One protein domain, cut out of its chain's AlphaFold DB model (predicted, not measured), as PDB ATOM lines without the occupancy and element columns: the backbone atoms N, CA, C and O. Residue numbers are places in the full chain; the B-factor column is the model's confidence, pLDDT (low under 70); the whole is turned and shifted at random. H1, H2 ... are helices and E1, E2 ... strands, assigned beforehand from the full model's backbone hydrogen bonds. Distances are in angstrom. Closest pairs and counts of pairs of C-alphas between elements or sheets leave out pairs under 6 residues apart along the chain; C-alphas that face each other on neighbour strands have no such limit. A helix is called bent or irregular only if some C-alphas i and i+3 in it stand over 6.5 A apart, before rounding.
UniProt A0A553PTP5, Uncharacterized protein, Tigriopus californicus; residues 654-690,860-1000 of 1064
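What this domain is: This is residues 654 to 690 and 860 to 1000 of the 1064 residues of an uncharacterized protein of Tigriopus californicus (UniProt A0A553PTP5). Two long helices, H2 and H3, run the same way side by side along the longest axis, and over them packs a second group of helices: H5, which crosses H3 steeply, and the helical hairpin of H6 and H7, which packs on H2 and H5. The short H1 is at one end of the long axis, H4 with the loop before it is at the other, and the strand E1 passes H7 on the side away from H2 and H3. The printed part has 178 residues with seven named helices and one named strand, in the order H1, H2, H3, H4, H5, E1, H6, H7; the class is mostly helix, and E1 pairs with no named strand. The whole is compact, with a radius of gyration of the C-alphas of 18.1 A, and elongated, with spans of 61 by 39 by 27 A.

Where its parts are: H1 is residues 660 to 663, beginning at C-alpha 660, (17.817, 49.830, 13.929). H2, residues 669 to 688, is 28.3 A long. H3, residues 860 to 893, is the longest helix with 34 residues and measures 49.3 A, from C-alpha 860 at (17.168, 53.898, 2.657) to C-alpha 893 at (10.597, 5.585, 10.241). H4 is residues 904 to 914. H5, residues 921 to 941, is 30.7 A long and only just irregular: C-alphas 922 and 925 are 6.6 A apart. E1 is residues 954 to 958. H6, residues 959 to 974, is 22.6 A long; it has a kink of 38 degrees near residue 966 and is irregular, with C-alphas 960 and 963 7.6 A apart. H7, residues 979 to 990, ends at C-alpha 990, (17.622, 25.219, 23.250).

How they stand to each other: H1 is close to H2 but not clearly touching; their closest C-alphas, of Ile 660 and Val 670, are 7.3 A apart. H2 and H3 touch at a shallow tilt of 30 degrees, the same way, H3 with residues 866 to 880 alone; their closest C-alphas are those of Leu 678 and Ile 873, 5.3 A apart. H4 is close to H3 but not clearly touching, with the C-alphas of Trp 887 and Leu 913 closest at 7.5 A. H5 touches H3 at a steep tilt of 58 degrees, opposite ways, closest at the C-alphas of Leu 884 and Ala 931, 5.4 A apart. H5 also touches H7, about perpendicular at 77 degrees, where the C-alphas of Leu 937 and Gly 989 come closest, at 4.4 A. H6 and H7 form a helical hairpin at a steep tilt of 41 degrees, with the C-alphas of Phe 961 and Leu 990 closest at 6.2 A. H6 touches H2 with residues 971 to 972 alone, closest at the C-alphas of Ala 680 and Leu 971, 6.0 A apart. H7 and H2 only just touch, with 3 pairs of C-alphas within 8 A, the closest being Ser 673 and Met 981 at 7.0 A. E1 and H7 are near each other, while E1 is apart from H2 and H3. Every O i to N i+4 pair is within hydrogen-bond range in H2 and H3; the counts are 5 of 7 in H4, 15 of 17 in H5, 10 of 12 in H6 and 6 of 8 in H7, and H1 is too short for such a pair.

The domain as a whole: The two C-alphas farthest apart are those of Glu 666 and Ser 902, 61.0 A. Residues 691 to 859 are not printed, and C-alphas 690 and 860 are 36.4 A apart across the cut, which lies between H2 and H3. The link from H5 to E1, residues 942 to 953, is long. The mean pLDDT of the printed part is 85.9; residues 895 to 906 and 919 to 923 are under 70.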
ATOM      1  N   ASP A 654      12.059  43.267  19.029       92.69
ATOM      2  CA  ASP A 654      12.064  42.794  17.638       92.69
ATOM      3  C   ASP A 654      12.891  43.784  16.790       92.69
ATOM      4  O   ASP A 654      12.620  44.991  16.797       92.69
ATOM      5  N   ILE A 655      13.892  43.289  16.056       93.25
ATOM      6  CA  ILE A 655      14.712  44.126  15.171       93.25
ATOM      7  C   ILE A 655      13.944  44.346  13.867       93.25
ATOM      8  O   ILE A 655      13.704  43.411  13.101       93.25
ATOM      9  N   LEU A 656      13.558  45.596  13.622       93.88
ATOM     10  CA  LEU A 656      12.776  46.043  12.473       93.88
ATOM     11  C   LEU A 656      13.544  47.155  11.741       93.88
ATOM     12  O   LEU A 656      14.232  47.936  12.395       93.88
ATOM     13  N   PRO A 657      13.402  47.318  10.411       91.00
ATOM     14  CA  PRO A 657      14.174  48.325   9.674       91.00
ATOM     15  C   PRO A 657      14.002  49.758  10.210       91.00
ATOM     16  O   PRO A 657      14.932  50.558  10.161       91.00
ATOM     17  N   ASP A 658      12.828  50.063  10.772       91.44
ATOM     18  CA  ASP A 658      12.501  51.371  11.340       91.44
ATOM     19  C   ASP A 658      13.181  51.664  12.699       91.44
ATOM     20  O   ASP A 658      13.329  52.840  13.034       91.44
ATOM     21  N   ASN A 659      13.602  50.644  13.471       93.12
ATOM     22  CA  ASN A 659      14.162  50.808  14.829       93.12
ATOM     23  C   ASN A 659      15.668  50.500  14.964       93.12
ATOM     24  O   ASN A 659      16.215  50.664  16.054       93.12
ATOM     25  N   ILE A 660      16.370  50.135  13.881       91.69
ATOM     26  CA  ILE A 660      17.817  49.830  13.929       91.69
ATOM     27  C   ILE A 660      18.628  51.002  14.514       91.69
ATOM     28  O   ILE A 660      19.499  50.778  15.345       91.69
ATOM     29  N   GLU A 661      18.311  52.249  14.151       90.06
ATOM     30  CA  GLU A 661      18.983  53.455  14.683       90.06
ATOM     31  C   GLU A 661      18.658  53.767  16.158       90.06
ATOM     32  O   GLU A 661      19.368  54.552  16.783       90.06
ATOM     33  N   GLU A 662      17.588  53.192  16.716       91.81
ATOM     34  CA  GLU A 662      17.226  53.328  18.134       91.81
ATOM     35  C   GLU A 662      17.915  52.249  18.985       91.81
ATOM     36  O   GLU A 662      18.379  52.531  20.088       91.81
ATOM     37  N   ILE A 663      18.038  51.035  18.438       90.56
ATOM     38  CA  ILE A 663      18.722  49.888  19.057       90.56
ATOM     39  C   ILE A 663      20.255  50.032  18.992       90.56
ATOM     40  O   ILE A 663      20.953  49.729  19.959       90.56
ATOM     41  N   ASP A 664      20.784  50.483  17.854       90.56
ATOM     42  CA  ASP A 664      22.215  50.546  17.528       90.56
ATOM     43  C   ASP A 664      22.597  51.961  17.042       90.56
ATOM     44  O   ASP A 664      22.884  52.163  15.858       90.56
ATOM     45  N   PRO A 665      22.581  52.974  17.935       87.94
ATOM     46  CA  PRO A 665      22.783  54.379  17.570       87.94
ATOM     47  C   PRO A 665      24.235  54.732  17.206       87.94
ATOM     48  O   PRO A 665      24.473  55.788  16.623       87.94
ATOM     49  N   GLU A 666      25.209  53.879  17.550       84.62
ATOM     50  CA  GLU A 666      26.594  53.995  17.060       84.62
ATOM     51  C   GLU A 666      26.735  53.432  15.634       84.62
ATOM     52  O   GLU A 666      27.571  53.910  14.868       84.62
ATOM     53  N   GLY A 667      25.860  52.496  15.248       75.75
ATOM     54  CA  GLY A 667      25.634  52.082  13.870       75.75
ATOM     55  C   GLY A 667      26.569  50.977  13.384       75.75
ATOM     56  O   GLY A 667      27.717  51.208  13.013       75.75
ATOM     57  N   GLY A 668      26.030  49.765  13.261       85.12
ATOM     58  CA  GLY A 668      26.652  48.668  12.519       85.12
ATOM     59  C   GLY A 668      26.921  47.412  13.341       85.12
ATOM     60  O   GLY A 668      27.264  46.389  12.752       85.12
ATOM     61  N   LYS A 669      26.703  47.428  14.658       89.62
ATOM     62  CA  LYS A 669      26.719  46.225  15.499       89.62
ATOM     63  C   LYS A 669      25.607  45.257  15.090       89.62
ATOM     64  O   LYS A 669      25.873  44.065  14.919       89.62
ATOM     65  N   VAL A 670      24.398  45.765  14.838       93.19
ATOM     66  CA  VAL A 670      23.258  44.981  14.332       93.19
ATOM     67  C   VAL A 670      23.528  44.480  12.913       93.19
ATOM     68  O   VAL A 670      23.300  43.307  12.621       93.19
ATOM     69  N   MET A 671      24.086  45.317  12.032       92.94
ATOM     70  CA  MET A 671      24.367  44.933  10.638       92.94
ATOM     71  C   MET A 671      25.499  43.896  10.530       92.94
ATOM     72  O   MET A 671      25.343  42.900   9.817       92.94
ATOM     73  N   LYS A 672      26.602  44.066  11.282       92.38
ATOM     74  CA  LYS A 672      27.676  43.061  11.406       92.38
ATOM     75  C   LYS A 672      27.115  41.743  11.952       92.38
ATOM     76  O   LYS A 672      27.353  40.697  11.357       92.38
ATOM     77  N   SER A 673      26.297  41.795  13.007       93.69
ATOM     78  CA  SER A 673      25.703  40.597  13.625       93.69
ATOM     79  C   SER A 673      24.705  39.879  12.714       93.69
ATOM     80  O   SER A 673      24.737  38.657  12.625       93.69
ATOM     81  N   THR A 674      23.869  40.614  11.975       95.44
ATOM     82  CA  THR A 674      22.949  40.051  10.966       95.44
ATOM     83  C   THR A 674      23.733  39.368   9.842       95.44
ATOM     84  O   THR A 674      23.443  38.225   9.491       95.44
ATOM     85  N   THR A 675      24.800  40.010   9.347       94.88
ATOM     86  CA  THR A 675      25.733  39.405   8.376       94.88
ATOM     87  C   THR A 675      26.383  38.135   8.937       94.88
ATOM     88  O   THR A 675      26.546  37.147   8.220       94.88
ATOM     89  N   GLY A 676      26.742  38.142  10.224       93.75
ATOM     90  CA  GLY A 676      27.316  36.997  10.920       93.75
ATOM     91  C   GLY A 676      26.347  35.819  11.038       93.75
ATOM     92  O   GLY A 676      26.718  34.689  10.730       93.75
ATOM     93  N   ILE A 677      25.086  36.082  11.397       95.19
ATOM     94  CA  ILE A 677      24.018  35.072  11.459       95.19
ATOM     95  C   ILE A 677      23.760  34.475  10.071       95.19
ATOM     96  O   ILE A 677      23.661  33.255   9.954       95.19
ATOM     97  N   LEU A 678      23.715  35.295   9.013       95.50
ATOM     98  CA  LEU A 678      23.581  34.797   7.641       95.50
ATOM     99  C   LEU A 678      24.723  33.834   7.288       95.50
ATOM    100  O   LEU A 678      24.456  32.686   6.942       95.50
ATOM    101  N   ARG A 679      25.983  34.245   7.475       94.19
ATOM    102  CA  ARG A 679      27.159  33.403   7.180       94.19
ATOM    103  C   ARG A 679      27.213  32.127   8.022       94.19
ATOM    104  O   ARG A 679      27.599  31.079   7.513       94.19
ATOM    105  N   ALA A 680      26.804  32.195   9.289       92.19
ATOM    106  CA  ALA A 680      26.672  31.034  10.165       92.19
ATOM    107  C   ALA A 680      25.656  30.016   9.619       92.19
ATOM    108  O   ALA A 680      25.921  28.812   9.607       92.19
ATOM    109  N   LEU A 681      24.506  30.492   9.137       93.81
ATOM    110  CA  LEU A 681      23.471  29.650   8.540       93.81
ATOM    111  C   LEU A 681      23.897  29.107   7.167       93.81
ATOM    112  O   LEU A 681      23.739  27.916   6.926       93.81
ATOM    113  N   GLU A 682      24.495  29.923   6.294       92.62
ATOM    114  CA  GLU A 682      25.055  29.479   5.004       92.62
ATOM    115  C   GLU A 682      26.120  28.388   5.197       92.62
ATOM    116  O   GLU A 682      26.136  27.389   4.474       92.62
ATOM    117  N   PHE A 683      26.973  28.541   6.214       89.75
ATOM    118  CA  PHE A 683      27.976  27.547   6.571       89.75
ATOM    119  C   PHE A 683      27.345  26.224   7.028       89.75
ATOM    120  O   PHE A 683      27.754  25.158   6.567       89.75
ATOM    121  N   LEU A 684      26.313  26.270   7.880       89.31
ATOM    122  CA  LEU A 684      25.545  25.072   8.238       89.31
ATOM    123  C   LEU A 684      24.853  24.443   7.022       89.31
ATOM    124  O   LEU A 684      24.794  23.216   6.946       89.31
ATOM    125  N   GLU A 685      24.357  25.238   6.067       90.06
ATOM    126  CA  GLU A 685      23.759  24.709   4.837       90.06
ATOM    127  C   GLU A 685      24.782  23.877   4.048       90.06
ATOM    128  O   GLU A 685      24.535  22.698   3.794       90.06
ATOM    129  N   ASP A 686      25.954  24.440   3.737       85.81
ATOM    130  CA  ASP A 686      26.996  23.771   2.939       85.81
ATOM    131  C   ASP A 686      27.667  22.581   3.646       85.81
ATOM    132  O   ASP A 686      28.150  21.653   2.992       85.81
ATOM    133  N   VAL A 687      27.695  22.583   4.981       82.69
ATOM    134  CA  VAL A 687      28.188  21.460   5.795       82.69
ATOM    135  C   VAL A 687      27.201  20.304   5.811       82.69
ATOM    136  O   VAL A 687      27.585  19.148   5.648       82.69
ATOM    137  N   LEU A 688      25.923  20.583   6.061       83.81
ATOM    138  CA  LEU A 688      24.924  19.533   6.253       83.81
ATOM    139  C   LEU A 688      24.458  18.961   4.908       83.81
ATOM    140  O   LEU A 688      24.026  17.804   4.845       83.81
ATOM    141  N   LEU A 689      24.575  19.751   3.835       83.00
ATOM    142  CA  LEU A 689      23.981  19.497   2.530       83.00
ATOM    143  C   LEU A 689      25.020  19.678   1.416       83.00
ATOM    144  O   LEU A 689      25.704  20.691   1.318       83.00
ATOM    145  N   LYS A 690      25.121  18.699   0.519       74.12
ATOM    146  CA  LYS A 690      25.981  18.754  -0.666       74.12
ATOM    147  C   LYS A 690      25.369  19.668  -1.723       74.12
ATOM    148  O   LYS A 690      24.711  19.198  -2.651       74.12
ATOM    149  N   ASN A 860      17.946  54.816   3.484       83.12
ATOM    150  CA  ASN A 860      17.168  53.898   2.657       83.12
ATOM    151  C   ASN A 860      18.011  52.687   2.222       83.12
ATOM    152  O   ASN A 860      17.537  51.562   2.301       83.12
ATOM    153  N   GLU A 861      19.275  52.894   1.835       85.06
ATOM    154  CA  GLU A 861      20.176  51.813   1.408       85.06
ATOM    155  C   GLU A 861      20.521  50.854   2.558       85.06
ATOM    156  O   GLU A 861      20.676  49.656   2.326       85.06
ATOM    157  N   THR A 862      20.605  51.340   3.804       84.94
ATOM    158  CA  THR A 862      20.800  50.474   4.981       84.94
ATOM    159  C   THR A 862      19.546  49.670   5.330       84.94
ATOM    160  O   THR A 862      19.659  48.485   5.645       84.94
ATOM    161  N   ILE A 863      18.358  50.278   5.215       88.31
ATOM    162  CA  ILE A 863      17.054  49.613   5.381       88.31
ATOM    163  C   ILE A 863      16.845  48.524   4.320       88.31
ATOM    164  O   ILE A 863      16.522  47.388   4.667       88.31
ATOM    165  N   ASP A 864      17.065  48.839   3.043       90.44
ATOM    166  CA  ASP A 864      16.909  47.887   1.938       90.44
ATOM    167  C   ASP A 864      17.894  46.713   2.093       90.44
ATOM    168  O   ASP A 864      17.489  45.552   2.039       90.44
ATOM    169  N   HIS A 865      19.162  46.992   2.422       91.62
ATOM    170  CA  HIS A 865      20.167  45.952   2.658       91.62
ATOM    171  C   HIS A 865      19.834  45.043   3.859       91.62
ATOM    172  O   HIS A 865      20.076  43.834   3.794       91.62
ATOM    173  N   PHE A 866      19.268  45.583   4.945       92.19
ATOM    174  CA  PHE A 866      18.813  44.769   6.077       92.19
ATOM    175  C   PHE A 866      17.640  43.856   5.691       92.19
ATOM    176  O   PHE A 866      17.634  42.682   6.062       92.19
ATOM    177  N   ASN A 867      16.680  44.361   4.909       93.44
ATOM    178  CA  ASN A 867      15.559  43.562   4.407       93.44
ATOM    179  C   ASN A 867      16.031  42.405   3.510       93.44
ATOM    180  O   ASN A 867      15.572  41.276   3.694       93.44
ATOM    181  N   ASP A 868      16.983  42.656   2.604       94.06
ATOM    182  CA  ASP A 868      17.602  41.616   1.768       94.06
ATOM    183  C   ASP A 868      18.277  40.531   2.633       94.06
ATOM    184  O   ASP A 868      18.013  39.339   2.457       94.06
ATOM    185  N   MET A 869      19.082  40.925   3.632       94.44
ATOM    186  CA  MET A 869      19.715  39.966   4.551       94.44
ATOM    187  C   MET A 869      18.693  39.153   5.352       94.44
ATOM    188  O   MET A 869      18.867  37.947   5.507       94.44
ATOM    189  N   MET A 870      17.618  39.772   5.848       94.56
ATOM    190  CA  MET A 870      16.562  39.063   6.580       94.56
ATOM    191  C   MET A 870      15.797  38.072   5.694       94.56
ATOM    192  O   MET A 870      15.424  36.991   6.160       94.56
ATOM    193  N   PHE A 871      15.601  38.396   4.412       94.81
ATOM    194  CA  PHE A 871      15.018  37.480   3.433       94.81
ATOM    195  C   PHE A 871      15.924  36.265   3.180       94.81
ATOM    196  O   PHE A 871      15.446  35.127   3.240       94.81
ATOM    197  N   ASP A 872      17.226  36.476   2.959       94.69
ATOM    198  CA  ASP A 872      18.174  35.376   2.756       94.69
ATOM    199  C   ASP A 872      18.382  34.538   4.032       94.69
ATOM    200  O   ASP A 872      18.376  33.309   3.947       94.69
ATOM    201  N   ILE A 873      18.430  35.154   5.221       94.12
ATOM    202  CA  ILE A 873      18.436  34.440   6.511       94.12
ATOM    203  C   ILE A 873      17.219  33.518   6.614       94.12
ATOM    204  O   ILE A 873      17.385  32.327   6.872       94.12
ATOM    205  N   HIS A 874      16.004  34.025   6.369       94.19
ATOM    206  CA  HIS A 874      14.784  33.214   6.437       94.19
ATOM    207  C   HIS A 874      14.797  32.058   5.423       94.19
ATOM    208  O   HIS A 874      14.419  30.932   5.755       94.19
ATOM    209  N   LYS A 875      15.269  32.316   4.199       94.25
ATOM    210  CA  LYS A 875      15.404  31.334   3.113       94.25
ATOM    211  C   LYS A 875      16.387  30.210   3.462       94.25
ATOM    212  O   LYS A 875      16.030  29.041   3.311       94.25
ATOM    213  N   VAL A 876      17.581  30.533   3.964       92.50
ATOM    214  CA  VAL A 876      18.593  29.537   4.371       92.50
ATOM    215  C   VAL A 876      18.133  28.776   5.619       92.50
ATOM    216  O   VAL A 876      18.158  27.546   5.634       92.50
ATOM    217  N   TYR A 877      17.613  29.478   6.629       93.50
ATOM    218  CA  TYR A 877      17.023  28.878   7.830       93.50
ATOM    219  C   TYR A 877      15.954  27.825   7.490       93.50
ATOM    220  O   TYR A 877      15.999  26.692   7.981       93.50
ATOM    221  N   LYS A 878      15.019  28.177   6.599       92.88
ATOM    222  CA  LYS A 878      13.935  27.293   6.166       92.88
ATOM    223  C   LYS A 878      14.442  26.114   5.334       92.88
ATOM    224  O   LYS A 878      14.022  24.984   5.576       92.88
ATOM    225  N   SER A 879      15.389  26.361   4.426       91.88
ATOM    226  CA  SER A 879      16.091  25.324   3.657       91.88
ATOM    227  C   SER A 879      16.706  24.260   4.575       91.88
ATOM    228  O   SER A 879      16.512  23.063   4.351       91.88
ATOM    229  N   ILE A 880      17.382  24.682   5.649       89.94
ATOM    230  CA  ILE A 880      17.963  23.782   6.654       89.94
ATOM    231  C   ILE A 880      16.865  23.026   7.415       89.94
ATOM    232  O   ILE A 880      16.926  21.797   7.485       89.94
ATOM    233  N   SER A 881      15.849  23.716   7.955       89.88
ATOM    234  CA  SER A 881      14.827  23.060   8.789       89.88
ATOM    235  C   SER A 881      13.999  22.032   8.010       89.88
ATOM    236  O   SER A 881      13.850  20.897   8.463       89.88
ATOM    237  N   GLU A 882      13.515  22.362   6.806       90.00
ATOM    238  CA  GLU A 882      12.721  21.436   5.979       90.00
ATOM    239  C   GLU A 882      13.505  20.149   5.661       90.00
ATOM    240  O   GLU A 882      12.991  19.036   5.823       90.00
ATOM    241  N   LYS A 883      14.784  20.289   5.288       89.38
ATOM    242  CA  LYS A 883      15.673  19.165   4.965       89.38
ATOM    243  C   LYS A 883      16.015  18.332   6.207       89.38
ATOM    244  O   LYS A 883      15.901  17.106   6.169       89.38
ATOM    245  N   LEU A 884      16.368  18.958   7.331       87.44
ATOM    246  CA  LEU A 884      16.670  18.239   8.575       87.44
ATOM    247  C   LEU A 884      15.437  17.533   9.163       87.44
ATOM    248  O   LEU A 884      15.554  16.398   9.632       87.44
ATOM    249  N   ASN A 885      14.248  18.136   9.084       87.19
ATOM    250  CA  ASN A 885      12.988  17.504   9.486       87.19
ATOM    251  C   ASN A 885      12.652  16.291   8.598       87.19
ATOM    252  O   ASN A 885      12.274  15.230   9.113       87.19
ATOM    253  N   PHE A 886      12.859  16.396   7.281       86.94
ATOM    254  CA  PHE A 886      12.735  15.268   6.354       86.94
ATOM    255  C   PHE A 886      13.700  14.127   6.719       86.94
ATOM    256  O   PHE A 886      13.253  12.993   6.924       86.94
ATOM    257  N   TRP A 887      14.991  14.420   6.917       86.19
ATOM    258  CA  TRP A 887      15.998  13.442   7.350       86.19
ATOM    259  C   TRP A 887      15.641  12.781   8.693       86.19
ATOM    260  O   TRP A 887      15.637  11.549   8.794       86.19
ATOM    261  N   GLN A 888      15.235  13.563   9.704       86.06
ATOM    262  CA  GLN A 888      14.742  13.032  10.980       86.06
ATOM    263  C   GLN A 888      13.564  12.064  10.777       86.06
ATOM    264  O   GLN A 888      13.502  11.026  11.442       86.06
ATOM    265  N   SER A 889      12.625  12.374   9.876       86.50
ATOM    266  CA  SER A 889      11.467  11.514   9.599       86.50
ATOM    267  C   SER A 889      11.880  10.162   8.999       86.50
ATOM    268  O   SER A 889      11.377   9.116   9.420       86.50
ATOM    269  N   LEU A 890      12.870  10.157   8.097       82.19
ATOM    270  CA  LEU A 890      13.423   8.942   7.497       82.19
ATOM    271  C   LEU A 890      14.099   8.062   8.552       82.19
ATOM    272  O   LEU A 890      13.802   6.865   8.618       82.19
ATOM    273  N   VAL A 891      14.925   8.653   9.423       80.88
ATOM    274  CA  VAL A 891      15.571   7.949  10.545       80.88
ATOM    275  C   VAL A 891      14.524   7.357  11.497       80.88
ATOM    276  O   VAL A 891      14.545   6.151  11.753       80.88
ATOM    277  N   LYS A 892      13.549   8.160  11.954       83.94
ATOM    278  CA  LYS A 892      12.469   7.723  12.863       83.94
ATOM    279  C   LYS A 892      11.585   6.620  12.260       83.94
ATOM    280  O   LYS A 892      11.075   5.781  12.997       83.94
ATOM    281  N   SER A 893      11.414   6.594  10.936       82.50
ATOM    282  CA  SER A 893      10.597   5.585  10.241       82.50
ATOM    283  C   SER A 893      11.260   4.207  10.093       82.50
ATOM    284  O   SER A 893      10.588   3.250   9.710       82.50
ATOM    285  N   GLY A 894      12.578   4.101  10.309       76.38
ATOM    286  CA  GLY A 894      13.356   2.886  10.038       76.38
ATOM    287  C   GLY A 894      13.521   2.533   8.549       76.38
ATOM    288  O   GLY A 894      14.207   1.563   8.227       76.38
ATOM    289  N   LYS A 895      12.952   3.315   7.618       68.06
ATOM    290  CA  LYS A 895      12.969   3.033   6.168       68.06
ATOM    291  C   LYS A 895      14.325   3.251   5.480       68.06
ATOM    292  O   LYS A 895      14.424   2.966   4.289       68.06
ATOM    293  N   ARG A 896      15.374   3.694   6.192       62.00
ATOM    294  CA  ARG A 896      16.727   3.965   5.640       62.00
ATOM    295  C   ARG A 896      17.288   2.778   4.832       62.00
ATOM    296  O   ARG A 896      17.902   2.987   3.796       62.00
ATOM    297  N   ASN A 897      16.980   1.541   5.237       59.22
ATOM    298  CA  ASN A 897      17.389   0.318   4.525       59.22
ATOM    299  C   ASN A 897      16.464  -0.080   3.353       59.22
ATOM    300  O   ASN A 897      16.862  -0.885   2.520       59.22
ATOM    301  N   VAL A 898      15.234   0.443   3.297       55.88
ATOM    302  CA  VAL A 898      14.224   0.123   2.265       55.88
ATOM    303  C   VAL A 898      14.371   1.044   1.050       55.88
ATOM    304  O   VAL A 898      14.187   0.607  -0.081       55.88
ATOM    305  N   ALA A 899      14.782   2.297   1.267       54.06
ATOM    306  CA  ALA A 899      15.014   3.292   0.212       54.06
ATOM    307  C   ALA A 899      16.074   2.878  -0.834       54.06
ATOM    308  O   ALA A 899      16.124   3.438  -1.924       54.06
ATOM    309  N   LEU A 900      16.923   1.898  -0.509       55.62
ATOM    310  CA  LEU A 900      17.981   1.390  -1.385       55.62
ATOM    311  C   LEU A 900      17.531   0.226  -2.290       55.62
ATOM    312  O   LEU A 900      18.307  -0.199  -3.145       55.62
ATOM    313  N   THR A 901      16.310  -0.297  -2.124       54.66
ATOM    314  CA  THR A 901      15.830  -1.498  -2.828       54.66
ATOM    315  C   THR A 901      14.536  -1.246  -3.605       54.66
ATOM    316  O   THR A 901      13.449  -1.423  -3.065       54.66
ATOM    317  N   SER A 902      14.703  -0.894  -4.887       53.66
ATOM    318  CA  SER A 902      13.730  -1.007  -5.992       53.66
ATOM    319  C   SER A 902      12.311  -0.451  -5.779       53.66
ATOM    320  O   SER A 902      11.437  -1.180  -5.329       53.66
ATOM    321  N   ASP A 903      12.098   0.795  -6.216       66.31
ATOM    322  CA  ASP A 903      10.976   1.257  -7.063       66.31
ATOM    323  C   ASP A 903      11.286   2.702  -7.532       66.31
ATOM    324  O   ASP A 903      12.240   3.308  -7.033       66.31
ATOM    325  N   GLU A 904      10.546   3.263  -8.502       67.75
ATOM    326  CA  GLU A 904      10.864   4.591  -9.076       67.75
ATOM    327  C   GLU A 904      10.811   5.726  -8.033       67.75
ATOM    328  O   GLU A 904      11.733   6.543  -7.979       67.75
ATOM    329  N   ASP A 905       9.827   5.709  -7.125       59.41
ATOM    330  CA  ASP A 905       9.728   6.644  -5.987       59.41
ATOM    331  C   ASP A 905      10.962   6.586  -5.065       59.41
ATOM    332  O   ASP A 905      11.406   7.597  -4.510       59.41
ATOM    333  N   GLY A 906      11.575   5.402  -4.931       63.44
ATOM    334  CA  GLY A 906      12.823   5.221  -4.187       63.44
ATOM    335  C   GLY A 906      14.002   5.960  -4.825       63.44
ATOM    336  O   GLY A 906      14.912   6.391  -4.120       63.44
ATOM    337  N   GLY A 907      13.972   6.172  -6.145       72.44
ATOM    338  CA  GLY A 907      14.998   6.906  -6.886       72.44
ATOM    339  C   GLY A 907      15.041   8.405  -6.579       72.44
ATOM    340  O   GLY A 907      16.121   8.995  -6.620       72.44
ATOM    341  N   MET A 908      13.902   9.019  -6.236       71.00
ATOM    342  CA  MET A 908      13.858  10.400  -5.737       71.00
ATOM    343  C   MET A 908      14.356  10.455  -4.291       71.00
ATOM    344  O   MET A 908      15.347  11.125  -4.010       71.00
ATOM    345  N   LEU A 909      13.761   9.645  -3.407       70.50
ATOM    346  CA  LEU A 909      14.113   9.598  -1.984       70.50
ATOM    347  C   LEU A 909      15.613   9.335  -1.751       70.50
ATOM    348  O   LEU A 909      16.214   9.879  -0.827       70.50
ATOM    349  N   LYS A 910      16.226   8.508  -2.608       73.25
ATOM    350  CA  LYS A 910      17.661   8.230  -2.597       73.25
ATOM    351  C   LYS A 910      18.506   9.448  -2.990       73.25
ATOM    352  O   LYS A 910      19.499   9.697  -2.319       73.25
ATOM    353  N   LYS A 911      18.125  10.216  -4.018       76.94
ATOM    354  CA  LYS A 911      18.838  11.455  -4.397       76.94
ATOM    355  C   LYS A 911      18.754  12.522  -3.312       76.94
ATOM    356  O   LYS A 911      19.696  13.294  -3.144       76.94
ATOM    357  N   ASP A 912      17.646  12.563  -2.581       71.25
ATOM    358  CA  ASP A 912      17.468  13.484  -1.460       71.25
ATOM    359  C   ASP A 912      18.282  13.036  -0.238       71.25
ATOM    360  O   ASP A 912      18.902  13.868   0.414       71.25
ATOM    361  N   LEU A 913      18.401  11.726   0.015       70.69
ATOM    362  CA  LEU A 913      19.349  11.171   0.991       70.69
ATOM    363  C   LEU A 913      20.819  11.437   0.614       70.69
ATOM    364  O   LEU A 913      21.590  11.869   1.466       70.69
ATOM    365  N   GLU A 914      21.205  11.239  -0.651       75.62
ATOM    366  CA  GLU A 914      22.579  11.438  -1.150       75.62
ATOM    367  C   GLU A 914      23.071  12.897  -1.043       75.62
ATOM    368  O   GLU A 914      24.287  13.132  -1.043       75.62
ATOM    369  N   GLN A 915      22.148  13.859  -0.904       74.44
ATOM    370  CA  GLN A 915      22.445  15.265  -0.614       74.44
ATOM    371  C   GLN A 915      22.871  15.510   0.842       74.44
ATOM    372  O   GLN A 915      23.560  16.495   1.081       74.44
ATOM    373  N   PHE A 916      22.533  14.662   1.818       77.00
ATOM    374  CA  PHE A 916      22.959  14.881   3.207       77.00
ATOM    375  C   PHE A 916      24.391  14.400   3.451       77.00
ATOM    376  O   PHE A 916      24.795  13.317   3.029       77.00
ATOM    377  N   GLN A 917      25.148  15.168   4.233       76.12
ATOM    378  CA  GLN A 917      26.447  14.734   4.761       76.12
ATOM    379  C   GLN A 917      26.308  13.923   6.071       76.12
ATOM    380  O   GLN A 917      27.286  13.395   6.594       76.12
ATOM    381  N   CYS A 918      25.075  13.755   6.568       74.06
ATOM    382  CA  CYS A 918      24.689  13.064   7.810       74.06
ATOM    383  C   CYS A 918      24.743  11.517   7.766       74.06
ATOM    384  O   CYS A 918      24.226  10.849   8.671       74.06
ATOM    385  N   ASP A 919      25.297  10.932   6.701       61.59
ATOM    386  CA  ASP A 919      25.496   9.480   6.557       61.59
ATOM    387  C   ASP A 919      26.848   9.005   7.124       61.59
ATOM    388  O   ASP A 919      26.989   7.828   7.463       61.59
ATOM    389  N   VAL A 920      27.827   9.905   7.294       59.75
ATOM    390  CA  VAL A 920      29.079   9.607   8.012       59.75
ATOM    391  C   VAL A 920      28.812   9.631   9.521       59.75
ATOM    392  O   VAL A 920      28.121  10.521  10.019       59.75
ATOM    393  N   ALA A 921      29.350   8.658  10.263       52.44
ATOM    394  CA  ALA A 921      29.031   8.469  11.683       52.44
ATOM    395  C   ALA A 921      29.334   9.710  12.551       52.44
ATOM    396  O   ALA A 921      28.491  10.089  13.363       52.44
ATOM    397  N   THR A 922      30.470  10.376  12.319       53.62
ATOM    398  CA  THR A 922      30.878  11.650  12.954       53.62
ATOM    399  C   THR A 922      29.830  12.746  12.788       53.62
ATOM    400  O   THR A 922      29.461  13.421  13.743       53.62
ATOM    401  N   ASN A 923      29.296  12.876  11.575       64.88
ATOM    402  CA  ASN A 923      28.381  13.947  11.203       64.88
ATOM    403  C   ASN A 923      26.969  13.689  11.759       64.88
ATOM    404  O   ASN A 923      26.183  14.620  11.911       64.88
ATOM    405  N   SER A 924      26.624  12.430  12.059       71.12
ATOM    406  CA  SER A 924      25.261  12.040  12.438       71.12
ATOM    407  C   SER A 924      24.793  12.631  13.775       71.12
ATOM    408  O   SER A 924      23.629  13.018  13.884       71.12
ATOM    409  N   GLU A 925      25.683  12.777  14.762       72.25
ATOM    410  CA  GLU A 925      25.350  13.408  16.048       72.25
ATOM    411  C   GLU A 925      25.203  14.929  15.907       72.25
ATOM    412  O   GLU A 925      24.243  15.498  16.423       72.25
ATOM    413  N   ILE A 926      26.065  15.573  15.111       77.44
ATOM    414  CA  ILE A 926      25.953  17.000  14.770       77.44
ATOM    415  C   ILE A 926      24.632  17.264  14.038       77.44
ATOM    416  O   ILE A 926      23.876  18.148  14.436       77.44
ATOM    417  N   CYS A 927      24.279  16.448  13.039       84.69
ATOM    418  CA  CYS A 927      22.985  16.550  12.364       84.69
ATOM    419  C   CYS A 927      21.801  16.350  13.322       84.69
ATOM    420  O   CYS A 927      20.779  17.011  13.158       84.69
ATOM    421  N   HIS A 928      21.914  15.494  14.345       84.81
ATOM    422  CA  HIS A 928      20.887  15.375  15.383       84.81
ATOM    423  C   HIS A 928      20.805  16.615  16.290       84.81
ATOM    424  O   HIS A 928      19.697  17.079  16.549       84.81
ATOM    425  N   LEU A 929      21.937  17.178  16.730       87.25
ATOM    426  CA  LEU A 929      21.983  18.387  17.565       87.25
ATOM    427  C   LEU A 929      21.428  19.616  16.830       87.25
ATOM    428  O   LEU A 929      20.587  20.326  17.384       87.25
ATOM    429  N   VAL A 930      21.843  19.840  15.578       91.00
ATOM    430  CA  VAL A 930      21.340  20.952  14.754       91.00
ATOM    431  C   VAL A 930      19.865  20.746  14.411       91.00
ATOM    432  O   VAL A 930      19.084  21.685  14.523       91.00
ATOM    433  N   ALA A 931      19.435  19.529  14.062       91.25
ATOM    434  CA  ALA A 931      18.027  19.285  13.744       91.25
ATOM    435  C   ALA A 931      17.103  19.461  14.961       91.25
ATOM    436  O   ALA A 931      15.992  19.953  14.798       91.25
ATOM    437  N   ASP A 932      17.543  19.095  16.170       92.62
ATOM    438  CA  ASP A 932      16.801  19.369  17.408       92.62
ATOM    439  C   ASP A 932      16.780  20.874  17.735       92.62
ATOM    440  O   ASP A 932      15.744  21.406  18.128       92.62
ATOM    441  N   PHE A 933      17.888  21.592  17.503       94.94
ATOM    442  CA  PHE A 933      17.951  23.050  17.658       94.94
ATOM    443  C   PHE A 933      16.993  23.784  16.705       94.94
ATOM    444  O   PHE A 933      16.190  24.604  17.149       94.94
ATOM    445  N   PHE A 934      17.029  23.465  15.407       94.38
ATOM    446  CA  PHE A 934      16.174  24.100  14.399       94.38
ATOM    447  C   PHE A 934      14.696  23.743  14.589       94.38
ATOM    448  O   PHE A 934      13.854  24.631  14.481       94.38
ATOM    449  N   GLN A 935      14.371  22.496  14.958       93.56
ATOM    450  CA  GLN A 935      12.992  22.090  15.260       93.56
ATOM    451  C   GLN A 935      12.412  22.877  16.451       93.56
ATOM    452  O   GLN A 935      11.251  23.289  16.417       93.56
ATOM    453  N   VAL A 936      13.208  23.110  17.501       95.25
ATOM    454  CA  VAL A 936      12.798  23.939  18.647       95.25
ATOM    455  C   VAL A 936      12.670  25.411  18.244       95.25
ATOM    456  O   VAL A 936      11.667  26.045  18.573       95.25
ATOM    457  N   LEU A 937      13.624  25.941  17.476       94.44
ATOM    458  CA  LEU A 937      13.592  27.324  16.999       94.44
ATOM    459  C   LEU A 937      12.369  27.597  16.102       94.44
ATOM    460  O   LEU A 937      11.712  28.620  16.266       94.44
ATOM    461  N   GLU A 938      11.990  26.653  15.234       92.94
ATOM    462  CA  GLU A 938      10.771  26.728  14.407       92.94
ATOM    463  C   GLU A 938       9.490  26.751  15.253       92.94
ATOM    464  O   GLU A 938       8.556  27.493  14.947       92.94
ATOM    465  N   SER A 939       9.463  26.011  16.367       93.31
ATOM    466  CA  SER A 939       8.334  26.052  17.307       93.31
ATOM    467  C   SER A 939       8.222  27.369  18.090       93.31
ATOM    468  O   SER A 939       7.122  27.717  18.516       93.31
ATOM    469  N   ASN A 940       9.327  28.110  18.243       93.56
ATOM    470  CA  ASN A 940       9.380  29.396  18.945       93.56
ATOM    471  C   ASN A 940       9.116  30.600  18.019       93.56
ATOM    472  O   ASN A 940       8.352  31.493  18.383       93.56
ATOM    473  N   GLU A 941       9.711  30.634  16.822       89.25
ATOM    474  CA  GLU A 941       9.532  31.745  15.871       89.25
ATOM    475  C   GLU A 941       8.224  31.665  15.077       89.25
ATOM    476  O   GLU A 941       7.607  32.693  14.764       89.25
ATOM    477  N   GLY A 942       7.786  30.441  14.765       86.69
ATOM    478  CA  GLY A 942       6.699  30.173  13.833       86.69
ATOM    479  C   GLY A 942       7.102  30.416  12.375       86.69
ATOM    480  O   GLY A 942       8.269  30.343  11.999       86.69
ATOM    481  N   ALA A 943       6.117  30.711  11.524       83.12
ATOM    482  CA  ALA A 943       6.319  30.806  10.074       83.12
ATOM    483  C   ALA A 943       7.214  31.980   9.619       83.12
ATOM    484  O   ALA A 943       7.769  31.920   8.523       83.12
ATOM    485  N   ASN A 944       7.362  33.022  10.446       84.69
ATOM    486  CA  ASN A 944       8.140  34.222  10.142       84.69
ATOM    487  C   ASN A 944       9.320  34.321  11.117       84.69
ATOM    488  O   ASN A 944       9.143  34.729  12.269       84.69
ATOM    489  N   PHE A 945      10.513  33.970  10.633       88.88
ATOM    490  CA  PHE A 945      11.763  34.096  11.382       88.88
ATOM    491  C   PHE A 945      12.025  35.566  11.745       88.88
ATOM    492  O   PHE A 945      11.926  36.439  10.880       88.88
ATOM    493  N   ARG A 946      12.372  35.838  13.006       91.81
ATOM    494  CA  ARG A 946      12.681  37.182  13.511       91.81
ATOM    495  C   ARG A 946      14.012  37.192  14.253       91.81
ATOM    496  O   ARG A 946      14.426  36.188  14.826       91.81
ATOM    497  N   LEU A 947      14.663  38.352  14.243       93.56
ATOM    498  CA  LEU A 947      15.811  38.642  15.096       93.56
ATOM    499  C   LEU A 947      15.379  39.564  16.233       93.56
ATOM    500  O   LEU A 947      14.489  40.400  16.073       93.56
ATOM    501  N   PHE A 948      16.028  39.388  17.377       93.44
ATOM    502  CA  PHE A 948      15.741  40.103  18.610       93.44
ATOM    503  C   PHE A 948      17.042  40.687  19.143       93.44
ATOM    504  O   PHE A 948      18.080  40.029  19.061       93.44
ATOM    505  N   TYR A 949      16.961  41.898  19.679       93.38
ATOM    506  CA  TYR A 949      18.022  42.519  20.459       93.38
ATOM    507  C   TYR A 949      17.626  42.483  21.937       93.38
ATOM    508  O   TYR A 949      16.494  42.843  22.259       93.38
ATOM    509  N   ASP A 950      18.522  42.054  22.822       89.31
ATOM    510  CA  ASP A 950      18.325  42.078  24.278       89.31
ATOM    511  C   ASP A 950      19.681  42.193  24.986       89.31
ATOM    512  O   ASP A 950      20.612  41.469  24.637       89.31
ATOM    513  N   ASP A 951      19.815  43.080  25.974       82.50
ATOM    514  CA  ASP A 951      21.098  43.305  26.659       82.50
ATOM    515  C   ASP A 951      21.439  42.221  27.700       82.50
ATOM    516  O   ASP A 951      22.577  42.160  28.167       82.50
ATOM    517  N   LEU A 952      20.474  41.340  28.011       82.88
ATOM    518  CA  LEU A 952      20.603  40.108  28.807       82.88
ATOM    519  C   LEU A 952      21.637  40.192  29.950       82.88
ATOM    520  O   LEU A 952      22.556  39.367  30.030       82.88
ATOM    521  N   PRO A 953      21.463  41.129  30.905       86.81
ATOM    522  CA  PRO A 953      22.396  41.330  32.015       86.81
ATOM    523  C   PRO A 953      22.558  40.092  32.911       86.81
ATOM    524  O   PRO A 953      23.530  39.995  33.666       86.81
ATOM    525  N   ILE A 954      21.606  39.152  32.851       93.06
ATOM    526  CA  ILE A 954      21.600  37.908  33.621       93.06
ATOM    527  C   ILE A 954      20.797  36.794  32.928       93.06
ATOM    528  O   ILE A 954      19.669  37.005  32.472       93.06
ATOM    529  N   TYR A 955      21.346  35.578  32.898       94.62
ATOM    530  CA  TYR A 955      20.638  34.372  32.451       94.62
ATOM    531  C   TYR A 955      21.235  33.088  33.055       94.62
ATOM    532  O   TYR A 955      22.326  33.082  33.627       94.62
ATOM    533  N   TYR A 956      20.511  31.975  32.936       95.75
ATOM    534  CA  TYR A 956      20.928  30.641  33.369       95.75
ATOM    535  C   TYR A 956      20.543  29.587  32.332       95.75
ATOM    536  O   TYR A 956      19.387  29.517  31.910       95.75
ATOM    537  N   VAL A 957      21.503  28.736  31.962       95.94
ATOM    538  CA  VAL A 957      21.311  27.614  31.037       95.94
ATOM    539  C   VAL A 957      21.576  26.279  31.751       95.94
ATOM    540  O   VAL A 957      22.711  26.012  32.163       95.94
ATOM    541  N   PRO A 958      20.567  25.394  31.858       95.94
ATOM    542  CA  PRO A 958      20.743  24.022  32.325       95.94
ATOM    543  C   PRO A 958      21.788  23.239  31.519       95.94
ATOM    544  O   PRO A 958      21.763  23.215  30.288       95.94
ATOM    545  N   SER A 959      22.641  22.491  32.218       89.81
ATOM    546  CA  SER A 959      23.762  21.715  31.659       89.81
ATOM    547  C   SER A 959      23.325  20.680  30.607       89.81
ATOM    548  O   SER A 959      24.067  20.388  29.674       89.81
ATOM    549  N   LYS A 960      22.067  20.212  30.661       89.75
ATOM    550  CA  LYS A 960      21.434  19.361  29.629       89.75
ATOM    551  C   LYS A 960      21.345  19.990  28.225       89.75
ATOM    552  O   LYS A 960      21.072  19.269  27.273       89.75
ATOM    553  N   PHE A 961      21.517  21.307  28.094       93.38
ATOM    554  CA  PHE A 961      21.496  22.015  26.810       93.38
ATOM    555  C   PHE A 961      22.893  22.420  26.318       93.38
ATOM    556  O   PHE A 961      23.007  22.945  25.209       93.38
ATOM    557  N   LYS A 962      23.944  22.187  27.120       88.19
ATOM    558  CA  LYS A 962      25.288  22.725  26.873       88.19
ATOM    559  C   LYS A 962      25.853  22.321  25.510       88.19
ATOM    560  O   LYS A 962      26.523  23.133  24.898       88.19
ATOM    561  N   ASP A 963      25.560  21.113  25.020       82.75
ATOM    562  CA  ASP A 963      26.165  20.587  23.790       82.75
ATOM    563  C   ASP A 963      25.564  21.265  22.540       82.75
ATOM    564  O   ASP A 963      26.295  21.677  21.640       82.75
ATOM    565  N   LYS A 964      24.237  21.499  22.529       89.56
ATOM    566  CA  LYS A 964      23.567  22.321  21.498       89.56
ATOM    567  C   LYS A 964      24.023  23.781  21.556       89.56
ATOM    568  O   LYS A 964      24.267  24.391  20.518       89.56
ATOM    569  N   LEU A 965      24.140  24.332  22.767       91.38
ATOM    570  CA  LEU A 965      24.612  25.698  22.986       91.38
ATOM    571  C   LEU A 965      26.057  25.873  22.503       91.38
ATOM    572  O   LEU A 965      26.325  26.808  21.766       91.38
ATOM    573  N   TYR A 966      26.963  24.969  22.876       87.44
ATOM    574  CA  TYR A 966      28.383  25.011  22.527       87.44
ATOM    575  C   TYR A 966      28.605  24.985  21.012       87.44
ATOM    576  O   TYR A 966      29.374  25.790  20.487       87.44
ATOM    577  N   LEU A 967      27.880  24.109  20.307       86.06
ATOM    578  CA  LEU A 967      27.912  24.005  18.849       86.06
ATOM    579  C   LEU A 967      27.486  25.319  18.170       86.06
ATOM    580  O   LEU A 967      28.202  25.842  17.319       86.06
ATOM    581  N   MET A 968      26.333  25.867  18.561       90.25
ATOM    582  CA  MET A 968      25.764  27.053  17.912       90.25
ATOM    583  C   MET A 968      26.445  28.363  18.344       90.25
ATOM    584  O   MET A 968      26.594  29.271  17.530       90.25
ATOM    585  N   ALA A 969      26.897  28.473  19.595       89.31
ATOM    586  CA  ALA A 969      27.571  29.670  20.096       89.31
ATOM    587  C   ALA A 969      28.987  29.817  19.522       89.31
ATOM    588  O   ALA A 969      29.373  30.927  19.164       89.31
ATOM    589  N   ASN A 970      29.743  28.726  19.340       83.19
ATOM    590  CA  ASN A 970      31.028  28.782  18.629       83.19
ATOM    591  C   ASN A 970      30.863  29.209  17.168       83.19
ATOM    592  O   ASN A 970      31.618  30.042  16.672       83.19
ATOM    593  N   LEU A 971      29.835  28.695  16.489       86.81
ATOM    594  CA  LEU A 971      29.499  29.116  15.132       86.81
ATOM    595  C   LEU A 971      29.210  30.629  15.071       86.81
ATOM    596  O   LEU A 971      29.749  31.327  14.215       86.81
ATOM    597  N   PHE A 972      28.412  31.154  16.004       89.94
ATOM    598  CA  PHE A 972      28.135  32.593  16.108       89.94
ATOM    599  C   PHE A 972      29.379  33.411  16.506       89.94
ATOM    600  O   PHE A 972      29.553  34.524  16.009       89.94
ATOM    601  N   THR A 973      30.291  32.833  17.296       83.75
ATOM    602  CA  THR A 973      31.606  33.416  17.612       83.75
ATOM    603  C   THR A 973      32.451  33.584  16.346       83.75
ATOM    604  O   THR A 973      32.917  34.692  16.085       83.75
ATOM    605  N   LYS A 974      32.594  32.529  15.521       83.69
ATOM    606  CA  LYS A 974      33.391  32.571  14.276       83.69
ATOM    607  C   LYS A 974      32.897  33.620  13.283       83.69
ATOM    608  O   LYS A 974      33.693  34.162  12.521       83.69
ATOM    609  N   TYR A 975      31.601  33.910  13.285       89.00
ATOM    610  CA  TYR A 975      31.008  34.921  12.412       89.00
ATOM    611  C   TYR A 975      30.718  36.258  13.121       89.00
ATOM    612  O   TYR A 975      30.010  37.097  12.570       89.00
ATOM    613  N   HIS A 976      31.319  36.480  14.298       88.25
ATOM    614  CA  HIS A 976      31.316  37.738  15.060       88.25
ATOM    615  C   HIS A 976      29.915  38.320  15.346       88.25
ATOM    616  O   HIS A 976      29.706  39.535  15.288       88.25
ATOM    617  N   VAL A 977      28.944  37.457  15.656       91.12
ATOM    618  CA  VAL A 977      27.589  37.864  16.064       91.12
ATOM    619  C   VAL A 977      27.628  38.387  17.500       91.12
ATOM    620  O   VAL A 977      27.998  37.639  18.393       91.12
ATOM    621  N   ALA A 978      27.227  39.635  17.753       90.56
ATOM    622  CA  ALA A 978      27.256  40.211  19.103       90.56
ATOM    623  C   ALA A 978      26.306  39.494  20.086       90.56
ATOM    624  O   ALA A 978      25.262  38.982  19.673       90.56
ATOM    625  N   ASP A 979      26.643  39.509  21.384       89.06
ATOM    626  CA  ASP A 979      25.879  38.864  22.471       89.06
ATOM    627  C   ASP A 979      24.377  39.130  22.377       89.06
ATOM    628  O   ASP A 979      23.573  38.203  22.471       89.06
ATOM    629  N   GLU A 980      24.012  40.391  22.158       90.31
ATOM    630  CA  GLU A 980      22.639  40.878  22.260       90.31
ATOM    631  C   GLU A 980      21.731  40.366  21.136       90.31
ATOM    632  O   GLU A 980      20.513  40.472  21.237       90.31
ATOM    633  N   MET A 981      22.309  39.770  20.088       93.06
ATOM    634  CA  MET A 981      21.590  39.063  19.022       93.06
ATOM    635  C   MET A 981      21.879  37.557  19.028       93.06
ATOM    636  O   MET A 981      20.999  36.754  18.709       93.06
ATOM    637  N   ALA A 982      23.090  37.158  19.428       92.06
ATOM    638  CA  ALA A 982      23.477  35.764  19.574       92.06
ATOM    639  C   ALA A 982      22.635  35.070  20.653       92.06
ATOM    640  O   ALA A 982      22.027  34.038  20.377       92.06
ATOM    641  N   PHE A 983      22.547  35.622  21.866       90.94
ATOM    642  CA  PHE A 983      21.873  34.956  22.981       90.94
ATOM    643  C   PHE A 983      20.366  34.766  22.799       90.94
ATOM    644  O   PHE A 983      19.919  33.634  23.005       90.94
ATOM    645  N   PRO A 984      19.571  35.770  22.377       92.31
ATOM    646  CA  PRO A 984      18.150  35.557  22.114       92.31
ATOM    647  C   PRO A 984      17.908  34.424  21.107       92.31
ATOM    648  O   PRO A 984      17.059  33.565  21.341       92.31
ATOM    649  N   LEU A 985      18.704  34.364  20.033       93.81
ATOM    650  CA  LEU A 985      18.610  33.324  19.007       93.81
ATOM    651  C   LEU A 985      19.089  31.948  19.510       93.81
ATOM    652  O   LEU A 985      18.434  30.935  19.256       93.81
ATOM    653  N   LEU A 986      20.191  31.900  20.268       94.12
ATOM    654  CA  LEU A 986      20.723  30.676  20.876       94.12
ATOM    655  C   LEU A 986      19.714  30.055  21.842       94.12
ATOM    656  O   LEU A 986      19.344  28.894  21.670       94.12
ATOM    657  N   LEU A 987      19.245  30.820  22.833       94.00
ATOM    658  CA  LEU A 987      18.327  30.331  23.864       94.00
ATOM    659  C   LEU A 987      17.037  29.778  23.230       94.00
ATOM    660  O   LEU A 987      16.585  28.696  23.618       94.00
ATOM    661  N   ARG A 988      16.500  30.446  22.194       94.50
ATOM    662  CA  ARG A 988      15.300  30.009  21.449       94.50
ATOM    663  C   ARG A 988      15.463  28.723  20.638       94.50
ATOM    664  O   ARG A 988      14.446  28.123  20.306       94.50
ATOM    665  N   GLY A 989      16.678  28.240  20.372       95.31
ATOM    666  CA  GLY A 989      16.901  26.887  19.838       95.31
ATOM    667  C   GLY A 989      17.194  25.818  20.905       95.31
ATOM    668  O   GLY A 989      17.253  24.621  20.605       95.31
ATOM    669  N   LEU A 990      17.364  26.192  22.181       95.69
ATOM    670  CA  LEU A 990      17.622  25.219  23.250       95.69
ATOM    671  C   LEU A 990      16.338  24.527  23.725       95.69
ATOM    672  O   LEU A 990      16.316  23.294  23.790       95.69
ATOM    673  N   THR A 991      15.286  25.295  24.035       95.88
ATOM    674  CA  THR A 991      13.975  24.785  24.490       95.88
ATOM    675  C   THR A 991      12.828  25.758  24.184       95.88
ATOM    676  O   THR A 991      13.050  26.953  23.997       95.88
ATOM    677  N   ASP A 992      11.596  25.244  24.183       94.75
ATOM    678  CA  ASP A 992      10.337  26.001  24.086       94.75
ATOM    679  C   ASP A 992      10.325  27.206  25.054       94.75
ATOM    680  O   ASP A 992      10.519  27.048  26.263       94.75
ATOM    681  N   SER A 993      10.108  28.406  24.517       92.75
ATOM    682  CA  SER A 993      10.124  29.687  25.239       92.75
ATOM    683  C   SER A 993       9.046  29.800  26.319       92.75
ATOM    684  O   SER A 993       9.247  30.479  27.325       92.75
ATOM    685  N   THR A 994       7.943  29.059  26.199       92.44
ATOM    686  CA  THR A 994       6.897  28.990  27.232       92.44
ATOM    687  C   THR A 994       7.340  28.221  28.481       92.44
ATOM    688  O   THR A 994       6.682  28.301  29.520       92.44
ATOM    689  N   THR A 995       8.469  27.500  28.411       94.19
ATOM    690  CA  THR A 995       9.069  26.778  29.547       94.19
ATOM    691  C   THR A 995      10.102  27.597  30.326       94.19
ATOM    692  O   THR A 995      10.652  27.103  31.311       94.19
ATOM    693  N   TRP A 996      10.393  28.831  29.903       93.94
ATOM    694  CA  TRP A 996      11.425  29.667  30.518       93.94
ATOM    695  C   TRP A 996      10.934  30.366  31.793       93.94
ATOM    696  O   TRP A 996       9.747  30.614  32.001       93.94
ATOM    697  N   THR A 997      11.872  30.684  32.682       94.94
ATOM    698  CA  THR A 997      11.624  31.367  33.955       94.94
ATOM    699  C   THR A 997      12.127  32.806  33.891       94.94
ATOM    700  O   THR A 997      13.323  33.066  34.029       94.94
ATOM    701  N   ASN A 998      11.198  33.743  33.700       93.38
ATOM    702  CA  ASN A 998      11.483  35.177  33.723       93.38
ATOM    703  C   ASN A 998      12.008  35.598  35.107       93.38
ATOM    704  O   ASN A 998      11.365  35.341  36.131       93.38
ATOM    705  N   LEU A 999      13.159  36.266  35.134       94.44
ATOM    706  CA  LEU A 999      13.748  36.840  36.339       94.44
ATOM    707  C   LEU A 999      13.226  38.267  36.536       94.44
ATOM    708  O   LEU A 999      13.379  39.114  35.669       94.44
ATOM    709  N   ILE A1000      12.625  38.540  37.696       93.56
ATOM    710  CA  ILE A1000      12.128  39.882  38.050       93.56
ATOM    711  C   ILE A1000      13.316  40.824  38.305       93.56
ATOM    712  O   ILE A1000      14.074  40.593  39.249       93.56
TER     713      ILE A1000